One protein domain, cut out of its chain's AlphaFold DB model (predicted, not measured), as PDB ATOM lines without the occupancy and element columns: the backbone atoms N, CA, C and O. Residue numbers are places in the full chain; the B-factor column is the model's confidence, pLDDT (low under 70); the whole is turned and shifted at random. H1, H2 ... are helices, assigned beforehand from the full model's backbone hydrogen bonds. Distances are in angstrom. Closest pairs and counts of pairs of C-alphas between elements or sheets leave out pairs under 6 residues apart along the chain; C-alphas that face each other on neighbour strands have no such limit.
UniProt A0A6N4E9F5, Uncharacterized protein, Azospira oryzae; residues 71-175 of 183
ATOM      1  N   ASP A  71       2.231   5.120 -56.352       88.50
ATOM      2  CA  ASP A  71       2.363   4.502 -55.026       88.50
ATOM      3  C   ASP A  71       1.478   5.203 -53.982       88.50
ATOM      4  O   ASP A  71       0.794   4.547 -53.194       88.50
ATOM      5  N   GLU A  72       1.446   6.540 -54.008       91.62
ATOM      6  CA  GLU A  72       0.601   7.353 -53.122       91.62
ATOM      7  C   GLU A  72      -0.890   7.108 -53.387       91.62
ATOM      8  O   GLU A  72      -1.678   6.972 -52.452       91.62
ATOM      9  N   PHE A  73      -1.273   7.001 -54.659       92.62
ATOM     10  CA  PHE A  73      -2.634   6.701 -55.074       92.62
ATOM     11  C   PHE A  73      -3.044   5.294 -54.650       92.62
ATOM     12  O   PHE A  73      -4.165   5.116 -54.179       92.62
ATOM     13  N   LEU A  74      -2.166   4.295 -54.780       93.31
ATOM     14  CA  LEU A  74      -2.472   2.936 -54.337       93.31
ATOM     15  C   LEU A  74      -2.699   2.890 -52.820       93.31
ATOM     16  O   LEU A  74      -3.692   2.312 -52.374       93.31
ATOM     17  N   LEU A  75      -1.837   3.549 -52.034       94.56
ATOM     18  CA  LEU A  75      -2.004   3.676 -50.582       94.56
ATOM     19  C   LEU A  75      -3.321   4.372 -50.228       94.56
ATOM     20  O   LEU A  75      -4.095   3.863 -49.413       94.56
ATOM     21  N   TRP A  76      -3.602   5.503 -50.875       94.88
ATOM     22  CA  TRP A  76      -4.856   6.228 -50.705       94.88
ATOM     23  C   TRP A  76      -6.066   5.352 -51.043       94.88
ATOM     24  O   TRP A  76      -7.002   5.266 -50.251       94.88
ATOM     25  N   LYS A  77      -6.029   4.639 -52.176       95.12
ATOM     26  CA  LYS A  77      -7.117   3.771 -52.638       95.12
ATOM     27  C   LYS A  77      -7.399   2.664 -51.629       95.12
ATOM     28  O   LYS A  77      -8.558   2.444 -51.293       95.12
ATOM     29  N   VAL A  78      -6.362   1.997 -51.121       96.31
ATOM     30  CA  VAL A  78      -6.512   0.948 -50.101       96.31
ATOM     31  C   VAL A  78      -7.156   1.513 -48.837       96.31
ATOM     32  O   VAL A  78      -8.146   0.960 -48.365       96.31
ATOM     33  N   LYS A  79      -6.671   2.649 -48.321       96.38
ATOM     34  CA  LYS A  79      -7.231   3.274 -47.110       96.38
ATOM     35  C   LYS A  79      -8.685   3.721 -47.296       96.38
ATOM     36  O   LYS A  79      -9.511   3.496 -46.406       96.38
ATOM     37  N   SER A  80      -9.007   4.313 -48.444       95.56
ATOM     38  CA  SER A  80     -10.367   4.734 -48.800       95.56
ATOM     39  C   SER A  80     -11.310   3.539 -48.918       95.56
ATOM     40  O   SER A  80     -12.373   3.537 -48.298       95.56
ATOM     41  N   ASN A  81     -10.889   2.483 -49.615       96.75
ATOM     42  CA  ASN A  81     -11.664   1.255 -49.760       96.75
ATOM     43  C   ASN A  81     -11.938   0.580 -48.405       96.75
ATOM     44  O   ASN A  81     -13.076   0.210 -48.132       96.75
ATOM     45  N   LEU A  82     -10.931   0.461 -47.530       97.50
ATOM     46  CA  LEU A  82     -11.122  -0.084 -46.178       97.50
ATOM     47  C   LEU A  82     -12.102   0.774 -45.374       97.50
ATOM     48  O   LEU A  82     -13.005   0.243 -44.735       97.50
ATOM     49  N   SER A  83     -11.974   2.099 -45.443       97.31
ATOM     50  CA  SER A  83     -12.890   3.026 -44.764       97.31
ATOM     51  C   SER A  83     -14.336   2.870 -45.245       97.31
ATOM     52  O   SER A  83     -15.263   2.871 -44.436       97.31
ATOM     53  N   GLU A  84     -14.543   2.680 -46.549       95.75
ATOM     54  CA  GLU A  84     -15.864   2.412 -47.122       95.75
ATOM     55  C   GLU A  84     -16.450   1.071 -46.670       95.75
ATOM     56  O   GLU A  84     -17.636   1.004 -46.333       95.75
ATOM     57  N   LEU A  85     -15.638   0.011 -46.625       96.50
ATOM     58  CA  LEU A  85     -16.067  -1.289 -46.109       96.50
ATOM     59  C   LEU A  85     -16.511  -1.175 -44.648       96.50
ATOM     60  O   LEU A  85     -17.602  -1.623 -44.299       96.50
ATOM     61  N   ILE A  86     -15.726  -0.479 -43.818       97.31
ATOM     62  CA  ILE A  86     -16.044  -0.207 -42.409       97.31
ATOM     63  C   ILE A  86     -17.394   0.511 -42.271       97.31
ATOM     64  O   ILE A  86     -18.190   0.168 -41.390       97.31
ATOM     65  N   ALA A  87     -17.665   1.480 -43.149       96.38
ATOM     66  CA  ALA A  87     -18.919   2.230 -43.185       96.38
ATOM     67  C   ALA A  87     -20.118   1.408 -43.700       96.38
ATOM     68  O   ALA A  87     -21.259   1.826 -43.519       96.38
ATOM     69  N   GLY A  88     -19.894   0.228 -44.287       92.06
ATOM     70  CA  GLY A  88     -20.951  -0.605 -44.862       92.06
ATOM     71  C   GLY A  88     -21.424  -0.110 -46.226       92.06
ATOM     72  O   GLY A  88     -22.626  -0.028 -46.466       92.06
ATOM     73  N   THR A  89     -20.484   0.254 -47.097       91.31
ATOM     74  CA  THR A  89     -20.777   0.674 -48.472       91.31
ATOM     75  C   THR A  89     -21.565  -0.384 -49.253       91.31
ATOM     76  O   THR A  89     -21.339  -1.587 -49.118       91.31
ATOM     77  N   SER A  90     -22.444   0.061 -50.153       89.38
ATOM     78  CA  SER A  90     -23.116  -0.815 -51.124       89.38
ATOM     79  C   SER A  90     -22.170  -1.348 -52.205       89.38
ATOM     80  O   SER A  90     -22.535  -2.242 -52.960       89.38
ATOM     81  N   ARG A  91     -20.949  -0.808 -52.287       89.62
ATOM     82  CA  ARG A  91     -19.904  -1.206 -53.240       89.62
ATOM     83  C   ARG A  91     -18.999  -2.321 -52.711       89.62
ATOM     84  O   ARG A  91     -17.928  -2.527 -53.276       89.62
ATOM     85  N   ALA A  92     -19.385  -3.003 -51.631       92.12
ATOM     86  CA  ALA A  92     -18.530  -3.978 -50.961       92.12
ATOM     87  C   ALA A  92     -18.007  -5.047 -51.932       92.12
ATOM     88  O   ALA A  92     -16.799  -5.248 -51.985       92.12
ATOM     89  N   ASP A  93     -18.880  -5.608 -52.774       90.44
ATOM     90  CA  ASP A  93     -18.543  -6.637 -53.772       90.44
ATOM     91  C   ASP A  93     -17.438  -6.173 -54.746       90.44
ATOM     92  O   ASP A  93     -16.482  -6.892 -55.032       90.44
ATOM     93  N   LEU A  94     -17.514  -4.919 -55.206       91.12
ATOM     94  CA  LEU A  94     -16.496  -4.335 -56.085       91.12
ATOM     95  C   LEU A  94     -15.165  -4.134 -55.357       91.12
ATOM     96  O   LEU A  94     -14.102  -4.350 -55.933       91.12
ATOM     97  N   ILE A  95     -15.222  -3.694 -54.098       95.06
ATOM     98  CA  ILE A  95     -14.026  -3.430 -53.304       95.06
ATOM     99  C   ILE A  95     -13.305  -4.738 -52.964       95.06
ATOM    100  O   ILE A  95     -12.085  -4.792 -53.105       95.06
ATOM    101  N   VAL A  96     -14.023  -5.788 -52.552       93.81
ATOM    102  CA  VAL A  96     -13.401  -7.088 -52.239       93.81
ATOM    103  C   VAL A  96     -12.759  -7.699 -53.488       93.81
ATOM    104  O   VAL A  96     -11.609  -8.124 -53.414       93.81
ATOM    105  N   SER A  97     -13.399  -7.597 -54.659       92.88
ATOM    106  CA  SER A  97     -12.794  -8.018 -55.934       92.88
ATOM    107  C   SER A  97     -11.510  -7.245 -56.271       92.88
ATOM    108  O   SER A  97     -10.523  -7.800 -56.758       92.88
ATOM    109  N   ASP A  98     -11.478  -5.941 -55.977       94.00
ATOM    110  CA  ASP A  98     -10.270  -5.128 -56.130       94.00
ATOM    111  C   ASP A  98      -9.140  -5.581 -55.185       94.00
ATOM    112  O   ASP A  98      -7.977  -5.594 -55.597       94.00
ATOM    113  N   PHE A  99      -9.454  -5.974 -53.944       94.81
ATOM    114  CA  PHE A  99      -8.473  -6.535 -53.005       94.81
ATOM    115  C   PHE A  99      -7.977  -7.919 -53.428       94.81
ATOM    116  O   PHE A  99      -6.785  -8.193 -53.293       94.81
ATOM    117  N   TYR A 100      -8.844  -8.766 -53.986       91.12
ATOM    118  CA  TYR A 100      -8.443 -10.065 -54.526       91.12
ATOM    119  C   TYR A 100      -7.392  -9.898 -55.635       91.12
ATOM    120  O   TYR A 100      -6.291 -10.443 -55.546       91.12
ATOM    121  N   LYS A 101      -7.667  -9.029 -56.617       93.94
ATOM    122  CA  LYS A 101      -6.720  -8.702 -57.704       93.94
ATOM    123  C   LYS A 101      -5.425  -8.081 -57.193       93.94
ATOM    124  O   LYS A 101      -4.370  -8.289 -57.785       93.94
ATOM    125  N   LEU A 102      -5.489  -7.290 -56.123       93.00
ATOM    126  CA  LEU A 102      -4.295  -6.726 -55.498       93.00
ATOM    127  C   LEU A 102      -3.426  -7.834 -54.875       93.00
ATOM    128  O   LEU A 102      -2.200  -7.782 -54.974       93.00
ATOM    129  N   GLY A 103      -4.055  -8.871 -54.314       88.56
ATOM    130  CA  GLY A 103      -3.389 -10.101 -53.884       88.56
ATOM    131  C   GLY A 103      -2.609 -10.771 -55.017       88.56
ATOM    132  O   GLY A 103      -1.419 -11.052 -54.853       88.56
ATOM    133  N   ASP A 104      -3.237 -10.929 -56.188       87.94
ATOM    134  CA  ASP A 104      -2.601 -11.487 -57.396       87.94
ATOM    135  C   ASP A 104      -1.422 -10.631 -57.896       87.94
ATOM    136  O   ASP A 104      -0.491 -11.133 -58.525       87.94
ATOM    137  N   GLN A 105      -1.431  -9.329 -57.600       91.12
ATOM    138  CA  GLN A 105      -0.400  -8.364 -58.004       91.12
ATOM    139  C   GLN A 105       0.810  -8.308 -57.058       91.12
ATOM    140  O   GLN A 105       1.677  -7.452 -57.228       91.12
ATOM    141  N   GLY A 106       0.901  -9.215 -56.080       87.06
ATOM    142  CA  GLY A 106       2.053  -9.300 -55.179       87.06
ATOM    143  C   GLY A 106       1.861  -8.604 -53.834       87.06
ATOM    144  O   GLY A 106       2.848  -8.315 -53.157       87.06
ATOM    145  N   TYR A 107       0.614  -8.391 -53.405       88.75
ATOM    146  CA  TYR A 107       0.276  -7.919 -52.059       88.75
ATOM    147  C   TYR A 107      -0.507  -8.997 -51.286       88.75
ATOM    148  O   TYR A 107      -1.717  -8.867 -51.120       88.75
ATOM    149  N   PRO A 108       0.134 -10.071 -50.778       86.06
ATOM    150  CA  PRO A 108      -0.578 -11.228 -50.217       86.06
ATOM    151  C   PRO A 108      -1.527 -10.906 -49.056       86.06
ATOM    152  O   PRO A 108      -2.525 -11.592 -48.862       86.06
ATOM    153  N   TRP A 109      -1.239  -9.851 -48.290       87.75
ATOM    154  CA  TRP A 109      -2.108  -9.370 -47.213       87.75
ATOM    155  C   TRP A 109      -3.488  -8.928 -47.721       87.75
ATOM    156  O   TRP A 109      -4.456  -8.987 -46.972       87.75
ATOM    157  N   ALA A 110      -3.606  -8.527 -48.990       90.81
ATOM    158  CA  ALA A 110      -4.861  -8.081 -49.583       90.81
ATOM    159  C   ALA A 110      -5.892  -9.217 -49.679       90.81
ATOM    160  O   ALA A 110      -7.094  -8.955 -49.640       90.81
ATOM    161  N   TYR A 111      -5.445 -10.479 -49.714       87.38
ATOM    162  CA  TYR A 111      -6.339 -11.636 -49.727       87.38
ATOM    163  C   TYR A 111      -7.191 -11.777 -48.463       87.38
ATOM    164  O   TYR A 111      -8.231 -12.425 -48.546       87.38
ATOM    165  N   SER A 112      -6.812 -11.174 -47.326       87.38
ATOM    166  CA  SER A 112      -7.674 -11.195 -46.132       87.38
ATOM    167  C   SER A 112      -9.026 -10.540 -46.428       87.38
ATOM    168  O   SER A 112     -10.072 -11.089 -46.114       87.38
ATOM    169  N   ILE A 113      -9.007  -9.427 -47.166       93.25
ATOM    170  CA  ILE A 113     -10.213  -8.728 -47.617       93.25
ATOM    171  C   ILE A 113     -10.766  -9.345 -48.905       93.25
ATOM    172  O   ILE A 113     -11.977  -9.504 -49.045       93.25
ATOM    173  N   GLY A 114      -9.895  -9.715 -49.847       89.81
ATOM    174  CA  GLY A 114     -10.305 -10.241 -51.150       89.81
ATOM    175  C   GLY A 114     -11.110 -11.538 -51.079       89.81
ATOM    176  O   GLY A 114     -11.994 -11.759 -51.895       89.81
ATOM    177  N   TYR A 115     -10.872 -12.371 -50.064       85.44
ATOM    178  CA  TYR A 115     -11.587 -13.636 -49.881       85.44
ATOM    179  C   TYR A 115     -13.111 -13.479 -49.747       85.44
ATOM    180  O   TYR A 115     -13.863 -14.372 -50.140       85.44
ATOM    181  N   TYR A 116     -13.582 -12.336 -49.243       88.12
ATOM    182  CA  TYR A 116     -15.013 -12.064 -49.119       88.12
ATOM    183  C   TYR A 116     -15.729 -11.999 -50.474       88.12
ATOM    184  O   TYR A 116     -16.941 -12.177 -50.505       88.12
ATOM    185  N   GLU A 117     -15.002 -11.846 -51.590       86.62
ATOM    186  CA  GLU A 117     -15.553 -12.028 -52.939       86.62
ATOM    187  C   GLU A 117     -16.222 -13.405 -53.079       86.62
ATOM    188  O   GLU A 117     -17.363 -13.486 -53.523       86.62
ATOM    189  N   TYR A 118     -15.588 -14.477 -52.591       80.12
ATOM    190  CA  TYR A 118     -16.173 -15.822 -52.622       80.12
ATOM    191  C   TYR A 118     -17.359 -15.975 -51.673       80.12
ATOM    192  O   TYR A 118     -18.325 -16.669 -51.991       80.12
ATOM    193  N   LEU A 119     -17.303 -15.343 -50.499       78.44
ATOM    194  CA  LEU A 119     -18.407 -15.395 -49.540       78.44
ATOM    195  C   LEU A 119     -19.650 -14.682 -50.090       78.44
ATOM    196  O   LEU A 119     -20.761 -15.150 -49.867       78.44
ATOM    197  N   PHE A 120     -19.467 -13.606 -50.857       80.38
ATOM    198  CA  PHE A 120     -20.569 -12.866 -51.471       80.38
ATOM    199  C   PHE A 120     -21.081 -13.499 -52.773       80.38
ATOM    200  O   PHE A 120     -22.288 -13.473 -53.007       80.38
ATOM    201  N   ASP A 121     -20.208 -14.091 -53.594       72.38
ATOM    202  CA  ASP A 121     -20.576 -14.672 -54.898       72.38
ATOM    203  C   ASP A 121     -21.136 -16.100 -54.797       72.38
ATOM    204  O   ASP A 121     -21.898 -16.549 -55.650       72.38
ATOM    205  N   SER A 122     -20.792 -16.839 -53.739       56.66
ATOM    206  CA  SER A 122     -21.009 -18.290 -53.714       56.66
ATOM    207  C   SER A 122     -22.466 -18.760 -53.776       56.66
ATOM    208  O   SER A 122     -22.676 -19.954 -53.978       56.66
ATOM    209  N   GLY A 123     -23.480 -17.904 -53.595       53.81
ATOM    210  CA  GLY A 123     -24.894 -18.321 -53.572       53.81
ATOM    211  C   GLY A 123     -25.208 -19.429 -52.547       53.81
ATOM    212  O   GLY A 123     -26.301 -19.988 -52.557       53.81
ATOM    213  N   LEU A 124     -24.237 -19.759 -51.687       48.69
ATOM    214  CA  LEU A 124     -24.220 -20.858 -50.720       48.69
ATOM    215  C   LEU A 124     -24.654 -20.397 -49.326       48.69
ATOM    216  O   LEU A 124     -24.613 -21.183 -48.383       48.69
ATOM    217  N   TYR A 125     -25.044 -19.133 -49.203       51.81
ATOM    218  CA  TYR A 125     -25.275 -18.457 -47.944       51.81
ATOM    219  C   TYR A 125     -26.702 -17.919 -47.899       51.81
ATOM    220  O   TYR A 125     -27.135 -17.204 -48.809       51.81
ATOM    221  N   ASP A 126     -27.429 -18.289 -46.843       57.09
ATOM    222  CA  ASP A 126     -28.705 -17.659 -46.519       57.09
ATOM    223  C   ASP A 126     -28.454 -16.176 -46.192       57.09
ATOM    224  O   ASP A 126     -27.337 -15.754 -45.887       57.09
ATOM    225  N   TYR A 127     -29.496 -15.348 -46.261       53.38
ATOM    226  CA  TYR A 127     -29.381 -13.901 -46.028       53.38
ATOM    227  C   TYR A 127     -28.712 -13.560 -44.674       53.38
ATOM    228  O   TYR A 127     -28.003 -12.560 -44.574       53.38
ATOM    229  N   GLU A 128     -28.883 -14.418 -43.658       56.47
ATOM    230  CA  GLU A 128     -28.264 -14.283 -42.328       56.47
ATOM    231  C   GLU A 128     -26.726 -14.386 -42.366       56.47
ATOM    232  O   GLU A 128     -26.038 -13.642 -41.666       56.47
ATOM    233  N   ASP A 129     -26.170 -15.215 -43.248       71.06
ATOM    234  CA  ASP A 129     -24.723 -15.421 -43.364       71.06
ATOM    235  C   ASP A 129     -24.012 -14.249 -44.066       71.06
ATOM    236  O   ASP A 129     -22.819 -14.000 -43.848       71.06
ATOM    237  N   ARG A 130     -24.735 -13.491 -44.906       79.94
ATOM    238  CA  ARG A 130     -24.187 -12.293 -45.563       79.94
ATOM    239  C   ARG A 130     -23.990 -11.156 -44.568       79.94
ATOM    240  O   ARG A 130     -22.975 -10.463 -44.636       79.94
ATOM    241  N   ASP A 131     -24.938 -10.968 -43.655       83.62
ATOM    242  CA  ASP A 131     -24.840  -9.937 -42.623       83.62
ATOM    243  C   ASP A 131     -23.706 -10.251 -41.637       83.62
ATOM    244  O   ASP A 131     -22.926  -9.350 -41.315       83.62
ATOM    245  N   GLU A 132     -23.545 -11.514 -41.225       84.88
ATOM    246  CA  GLU A 132     -22.402 -11.957 -40.411       84.88
ATOM    247  C   GLU A 132     -21.075 -11.738 -41.154       84.88
ATOM    248  O   GLU A 132     -20.185 -11.051 -40.645       84.88
ATOM    249  N   SER A 133     -20.983 -12.189 -42.411       85.88
ATOM    250  CA  SER A 133     -19.797 -11.978 -43.254       85.88
ATOM    251  C   SER A 133     -19.467 -10.492 -43.425       85.88
ATOM    252  O   SER A 133     -18.299 -10.108 -43.446       85.88
ATOM    253  N   MET A 134     -20.474  -9.621 -43.510       89.69
ATOM    254  CA  MET A 134     -20.273  -8.174 -43.582       89.69
ATOM    255  C   MET A 134     -19.733  -7.595 -42.265       89.69
ATOM    256  O   MET A 134     -18.931  -6.658 -42.294       89.69
ATOM    257  N   GLN A 135     -20.153  -8.111 -41.106       90.62
ATOM    258  CA  GLN A 135     -19.590  -7.685 -39.819       90.62
ATOM    259  C   GLN A 135     -18.134  -8.123 -39.671       90.62
ATOM    260  O   GLN A 135     -17.304  -7.308 -39.252       90.62
ATOM    261  N   ASP A 136     -17.816  -9.349 -40.078       89.19
ATOM    262  CA  ASP A 136     -16.443  -9.848 -40.082       89.19
ATOM    263  C   ASP A 136     -15.572  -9.021 -41.032       89.19
ATOM    264  O   ASP A 136     -14.541  -8.492 -40.613       89.19
ATOM    265  N   LEU A 137     -16.041  -8.770 -42.260       91.62
ATOM    266  CA  LEU A 137     -15.353  -7.917 -43.234       91.62
ATOM    267  C   LEU A 137     -15.066  -6.523 -42.666       91.62
ATOM    268  O   LEU A 137     -13.970  -5.984 -42.839       91.62
ATOM    269  N   LYS A 138     -16.034  -5.926 -41.963       94.81
ATOM    270  CA  LYS A 138     -15.846  -4.640 -41.280       94.81
ATOM    271  C   LYS A 138     -14.773  -4.730 -40.201       94.81
ATOM    272  O   LYS A 138     -13.972  -3.804 -40.085       94.81
ATOM    273  N   ALA A 139     -14.761  -5.791 -39.398       92.12
ATOM    274  CA  ALA A 139     -13.758  -5.992 -38.356       92.12
ATOM    275  C   ALA A 139     -12.350  -6.159 -38.951       92.12
ATOM    276  O   ALA A 139     -11.445  -5.420 -38.554       92.12
ATOM    277  N   GLU A 140     -12.190  -7.024 -39.957       91.25
ATOM    278  CA  GLU A 140     -10.917  -7.217 -40.665       91.25
ATOM    279  C   GLU A 140     -10.442  -5.912 -41.321       91.25
ATOM    280  O   GLU A 140      -9.277  -5.527 -41.196       91.25
ATOM    281  N   SER A 141     -11.361  -5.163 -41.943       95.25
ATOM    282  CA  SER A 141     -11.050  -3.878 -42.578       95.25
ATOM    283  C   SER A 141     -10.555  -2.836 -41.574       95.25
ATOM    284  O   SER A 141      -9.602  -2.112 -41.869       95.25
ATOM    285  N   ARG A 142     -11.157  -2.757 -40.373       95.81
ATOM    286  CA  ARG A 142     -10.690  -1.859 -39.293       95.81
ATOM    287  C   ARG A 142      -9.275  -2.211 -38.863       95.81
ATOM    288  O   ARG A 142      -8.449  -1.314 -38.707       95.81
ATOM    289  N   GLN A 143      -9.006  -3.498 -38.673       92.44
ATOM    290  CA  GLN A 143      -7.701  -3.958 -38.224       92.44
ATOM    291  C   GLN A 143      -6.617  -3.672 -39.261       92.44
ATOM    292  O   GLN A 143      -5.596  -3.070 -38.927       92.44
ATOM    293  N   LEU A 144      -6.856  -4.034 -40.523       93.75
ATOM    294  CA  LEU A 144      -5.914  -3.781 -41.607       93.75
ATOM    295  C   LEU A 144      -5.663  -2.279 -41.800       93.75
ATOM    296  O   LEU A 144      -4.514  -1.863 -41.935       93.75
ATOM    297  N   LEU A 145      -6.713  -1.451 -41.741       96.00
ATOM    298  CA  LEU A 145      -6.573   0.002 -41.836       96.00
ATOM    299  C   LEU A 145      -5.720   0.567 -40.694       96.00
ATOM    300  O   LEU A 145      -4.860   1.410 -40.947       96.00
ATOM    301  N   SER A 146      -5.928   0.094 -39.460       94.25
ATOM    302  CA  SER A 146      -5.119   0.511 -38.309       94.25
ATOM    303  C   SER A 146      -3.646   0.164 -38.511       94.25
ATOM    304  O   SER A 146      -2.797   1.038 -38.370       94.25
ATOM    305  N   LEU A 147      -3.343  -1.073 -38.919       93.44
ATOM    306  CA  LEU A 147      -1.967  -1.526 -39.151       93.44
ATOM    307  C   LEU A 147      -1.251  -0.702 -40.224       93.44
ATOM    308  O   LEU A 147      -0.084  -0.350 -40.055       93.44
ATOM    309  N   ILE A 148      -1.945  -0.385 -41.321       94.06
ATOM    310  CA  ILE A 148      -1.401   0.457 -42.392       94.06
ATOM    311  C   ILE A 148      -1.102   1.862 -41.860       94.06
ATOM    312  O   ILE A 148      -0.010   2.376 -42.083       94.06
ATOM    313  N   ILE A 149      -2.049   2.472 -41.139       94.38
ATOM    314  CA  ILE A 149      -1.889   3.819 -40.575       94.38
ATOM    315  C   ILE A 149      -0.735   3.869 -39.569       94.38
ATOM    316  O   ILE A 149      -0.005   4.858 -39.527       94.38
ATOM    317  N   ASP A 150      -0.569   2.838 -38.747       93.31
ATOM    318  CA  ASP A 150       0.480   2.822 -37.732       93.31
ATOM    319  C   ASP A 150       1.869   2.663 -38.366       93.31
ATOM    320  O   ASP A 150       2.765   3.445 -38.052       93.31
ATOM    321  N   GLN A 151       2.028   1.787 -39.362       93.31
ATOM    322  CA  GLN A 151       3.294   1.677 -40.103       93.31
ATOM    323  C   GLN A 151       3.610   2.918 -40.948       93.31
ATOM    324  O   GLN A 151       4.777   3.295 -41.076       93.31
ATOM    325  N   GLU A 152       2.592   3.586 -41.496       92.94
ATOM    326  CA  GLU A 152       2.748   4.854 -42.217       92.94
ATOM    327  C   GLU A 152       3.300   5.962 -41.305       92.94
ATOM    328  O   GLU A 152       4.141   6.749 -41.735       92.94
ATOM    329  N   LYS A 153       2.887   6.013 -40.030       90.69
ATOM    330  CA  LYS A 153       3.414   6.990 -39.056       90.69
ATOM    331  C   LYS A 153       4.875   6.735 -38.694       90.69
ATOM    332  O   LYS A 153       5.599   7.679 -38.388       90.69
ATOM    333  N   GLU A 154       5.296   5.475 -38.693       89.44
ATOM    334  CA  GLU A 154       6.647   5.069 -38.298       89.44
ATOM    335  C   GLU A 154       7.686   5.272 -39.409       89.44
ATOM    336  O   GLU A 154       8.887   5.294 -39.132       89.44
ATOM    337  N   ARG A 155       7.252   5.420 -40.668       86.12
ATOM    338  CA  ARG A 155       8.144   5.421 -41.835       86.12
ATOM    339  C   ARG A 155       7.887   6.621 -42.742       86.12
ATOM    340  O   ARG A 155       6.838   6.748 -43.365       86.12
ATOM    341  N   ALA A 156       8.896   7.478 -42.888       79.06
ATOM    342  CA  ALA A 156       8.858   8.545 -43.882       79.06
ATOM    343  C   ALA A 156       8.765   7.947 -45.300       79.06
ATOM    344  O   ALA A 156       9.538   7.054 -45.641       79.06
ATOM    345  N   ASN A 157       7.847   8.462 -46.125       82.75
ATOM    346  CA  ASN A 157       7.574   7.986 -47.491       82.75
ATOM    347  C   ASN A 157       7.119   6.518 -47.581       82.75
ATOM    348  O   ASN A 157       7.450   5.837 -48.549       82.75
ATOM    349  N   PHE A 158       6.368   6.040 -46.584       89.19
ATOM    350  CA  PHE A 158       5.784   4.700 -46.577       89.19
ATOM    351  C   PHE A 158       5.056   4.365 -47.886       89.19
ATOM    352  O   PHE A 158       4.167   5.101 -48.327       89.19
ATOM    353  N   LYS A 159       5.397   3.217 -48.472       89.12
ATOM    354  CA  LYS A 159       4.685   2.630 -49.606       89.12
ATOM    355  C   LYS A 159       4.020   1.332 -49.178       89.12
ATOM    356  O   LYS A 159       4.525   0.612 -48.323       89.12
ATOM    357  N   LEU A 160       2.931   0.962 -49.848       89.38
ATOM    358  CA  LEU A 160       2.281  -0.331 -49.598       89.38
ATOM    359  C   LEU A 160       3.186  -1.536 -49.881       89.38
ATOM    360  O   LEU A 160       2.963  -2.596 -49.306       89.38
ATOM    361  N   SER A 161       4.197  -1.397 -50.742       87.31
ATOM    362  CA  SER A 161       5.210  -2.441 -50.959       87.31
ATOM    363  C   SER A 161       6.067  -2.704 -49.719       87.31
ATOM    364  O   SER A 161       6.606  -3.796 -49.577       87.31
ATOM    365  N   ASP A 162       6.182  -1.721 -48.823       86.38
ATOM    366  CA  ASP A 162       6.957  -1.819 -47.585       86.38
ATOM    367  C   ASP A 162       6.108  -2.360 -46.427       86.38
ATOM    368  O   ASP A 162       6.631  -2.613 -45.336       86.38
ATOM    369  N   PHE A 163       4.793  -2.500 -46.632       89.56
ATOM    370  CA  PHE A 163       3.869  -2.941 -45.603       89.56
ATOM    371  C   PHE A 163       4.200  -4.364 -45.162       89.56
ATOM    372  O   PHE A 163       4.164  -5.317 -45.945       89.56
ATOM    373  N   THR A 164       4.481  -4.508 -43.874       84.69
ATOM    374  CA  THR A 164       4.741  -5.801 -43.252       84.69
ATOM    375  C   THR A 164       3.496  -6.243 -42.510       84.69
ATOM    376  O   THR A 164       3.134  -5.649 -41.498       84.69
ATOM    377  N   PHE A 165       2.831  -7.287 -42.997       81.38
ATOM    378  CA  PHE A 165       1.715  -7.876 -42.268       81.38
ATOM    379  C   PHE A 165       2.264  -8.694 -41.085       81.38
ATOM    380  O   PHE A 165       3.143  -9.531 -41.317       81.38
ATOM    381  N   PRO A 166       1.809  -8.458 -39.838       74.31
ATOM    382  CA  PRO A 166       2.249  -9.238 -38.685       74.31
ATOM    383  C   PRO A 166       2.058 -10.739 -38.927       74.31
ATOM    384  O   PRO A 166       1.119 -11.154 -39.614       74.31
ATOM    385  N   ALA A 167       2.956 -11.559 -38.376       59.88
ATOM    386  CA  ALA A 167       2.828 -13.005 -38.473       59.88
ATOM    387  C   ALA A 167       1.467 -13.448 -37.910       59.88
ATOM    388  O   ALA A 167       0.998 -12.959 -36.884       59.88
ATOM    389  N   ARG A 168       0.836 -14.382 -38.623       48.38
ATOM    390  CA  ARG A 168      -0.575 -14.766 -38.482       48.38
ATOM    391  C   ARG A 168      -1.000 -15.187 -37.069       48.38
ATOM    392  O   ARG A 168      -2.177 -15.082 -36.740       48.38
ATOM    393  N   ASP A 169      -0.051 -15.628 -36.250       43.66
ATOM    394  CA  ASP A 169      -0.289 -16.092 -34.883       43.66
ATOM    395  C   ASP A 169      -0.680 -14.956 -33.915       43.66
ATOM    396  O   ASP A 169      -1.321 -15.217 -32.900       43.66
ATOM    397  N   GLU A 170      -0.386 -13.693 -34.244       40.66
ATOM    398  CA  GLU A 170      -0.831 -12.526 -33.458       40.66
ATOM    399  C   GLU A 170      -2.213 -12.008 -33.878       40.66
ATOM    400  O   GLU A 170      -2.822 -11.189 -33.188       40.66
ATOM    401  N   LEU A 171      -2.736 -12.498 -35.002       46.84
ATOM    402  CA  LEU A 171      -3.904 -11.945 -35.672       46.84
ATOM    403  C   LEU A 171      -5.000 -12.994 -35.821       46.84
ATOM    404  O   LEU A 171      -5.560 -13.132 -36.902       46.84
ATOM    405  N   ALA A 172      -5.266 -13.755 -34.751       39.25
ATOM    406  CA  ALA A 172      -6.274 -14.813 -34.679       39.25
ATOM    407  C   ALA A 172      -7.700 -14.292 -34.954       39.25
ATOM    408  O   ALA A 172      -8.565 -14.254 -34.081       39.25
ATOM    409  N   ILE A 173      -7.952 -13.920 -36.201       44.31
ATOM    410  CA  ILE A 173      -9.261 -13.843 -36.803       44.31
ATOM    411  C   ILE A 173      -9.566 -15.278 -37.200       44.31
ATOM    412  O   ILE A 173      -8.813 -15.921 -37.935       44.31
ATOM    413  N   LYS A 174     -10.646 -15.816 -36.640       41.00
ATOM    414  CA  LYS A 174     -11.188 -17.142 -36.944       41.00
ATOM    415  C   LYS A 174     -11.754 -17.193 -38.371       41.00
ATOM    416  O   LYS A 174     -12.862 -17.675 -38.580       41.00
ATOM    417  N   THR A 175     -11.027 -16.726 -39.376       43.94
ATOM    418  CA  THR A 175     -11.380 -17.020 -40.758       43.94
ATOM    419  C   THR A 175     -11.173 -18.525 -40.948       43.94
ATOM    420  O   THR A 175     -10.141 -19.073 -40.551       43.94
TER     421      THR A 175
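AT A GLANCE: This is residues 71 to 175 of the 183 residues of an uncharacterized protein of Azospira oryzae (UniProt A0A6N4E9F5). One long helix, H5, makes the longest axis; H1 crosses it at a slant on one side and the short helices H3 and H4 pack on it farther round, while H2 packs on H1, H3 and H4 away from H5. After H5 a stretch with no named element, residues 155 to 175, folds back toward the middle of H5's length. The printed part has 105 residues with five named helices, H1, H2, H3, H4 and H5 in that order, and no named strand; the class is all helix. It is compact, with a radius of gyration of the C-alphas of 13.7 A, yet elongated, spanning 46 by 29 by 25 A.

IN THESE COORDINATES: H1, residues 71 to 87, begins at C-alpha 71 at (2.363, 4.502, -55.026) and is 24.5 A long from first to last C-alpha. H2, residues 92 to 104, is 18.7 A long. H3, residues 108 to 114, and H4, residues 116 to 121, are short, 9.8 A and 8.4 A. H5, residues 127 to 154, is 41.4 A long, from C-alpha 127 at (-29.381, -13.901, -46.028) to C-alpha 154 at (6.647, 5.069, -38.298).

HOW THE PARTS SIT: H2 and H5 are the hubs, touching three helices each, but they are apart from each other. H1 touches residues 137 to 145 of H5 alone, at a steep tilt of 39 degrees, opposite ways; the closest C-alphas, of Ile 86 and Lys 138, are 4.6 A apart. H1 and H2 form a helical hairpin at a steep tilt of 38 degrees, with the C-alphas of Leu 85 and Ala 92 closest at 6.1 A. H2 and H3 form another, at a shallow tilt of 19 degrees; the closest C-alphas, of Tyr 100 and Gly 114, are 3.9 A apart. H2 touches H4 at a steep tilt of 58 degrees, closest at the C-alphas of Val 96 and Glu 117, 5.4 A. H3 touches residues 137 to 141 of H5 alone at a shallow tilt of 34.8 degrees, only just short of steep, with the C-alphas of Ile 113 and Leu 137 closest at 6.8 A. H4 and H5 are a helical hairpin at a shallow tilt of 29 degrees; the closest C-alphas, of Phe 120 and Arg 130, are 7.0 A apart. H3 and H4 meet only through their link, and H1 is apart from both. In H1, H2 and H4 every O i to N i+4 pair is within hydrogen-bond range; in H5 23 of 24 are, and in H3 1 of 3, beside 4 of 4 O i to N i+3 pairs.

THE WHOLE: The C-alphas of Asp 126 and Ala 156, the two farthest apart, are 45.9 A apart. The printed part has no cut, and the four links between helices are tight. Mean pLDDT of the printed part is 83.8; residues 122 to 128 and 167 to 175 are under 70.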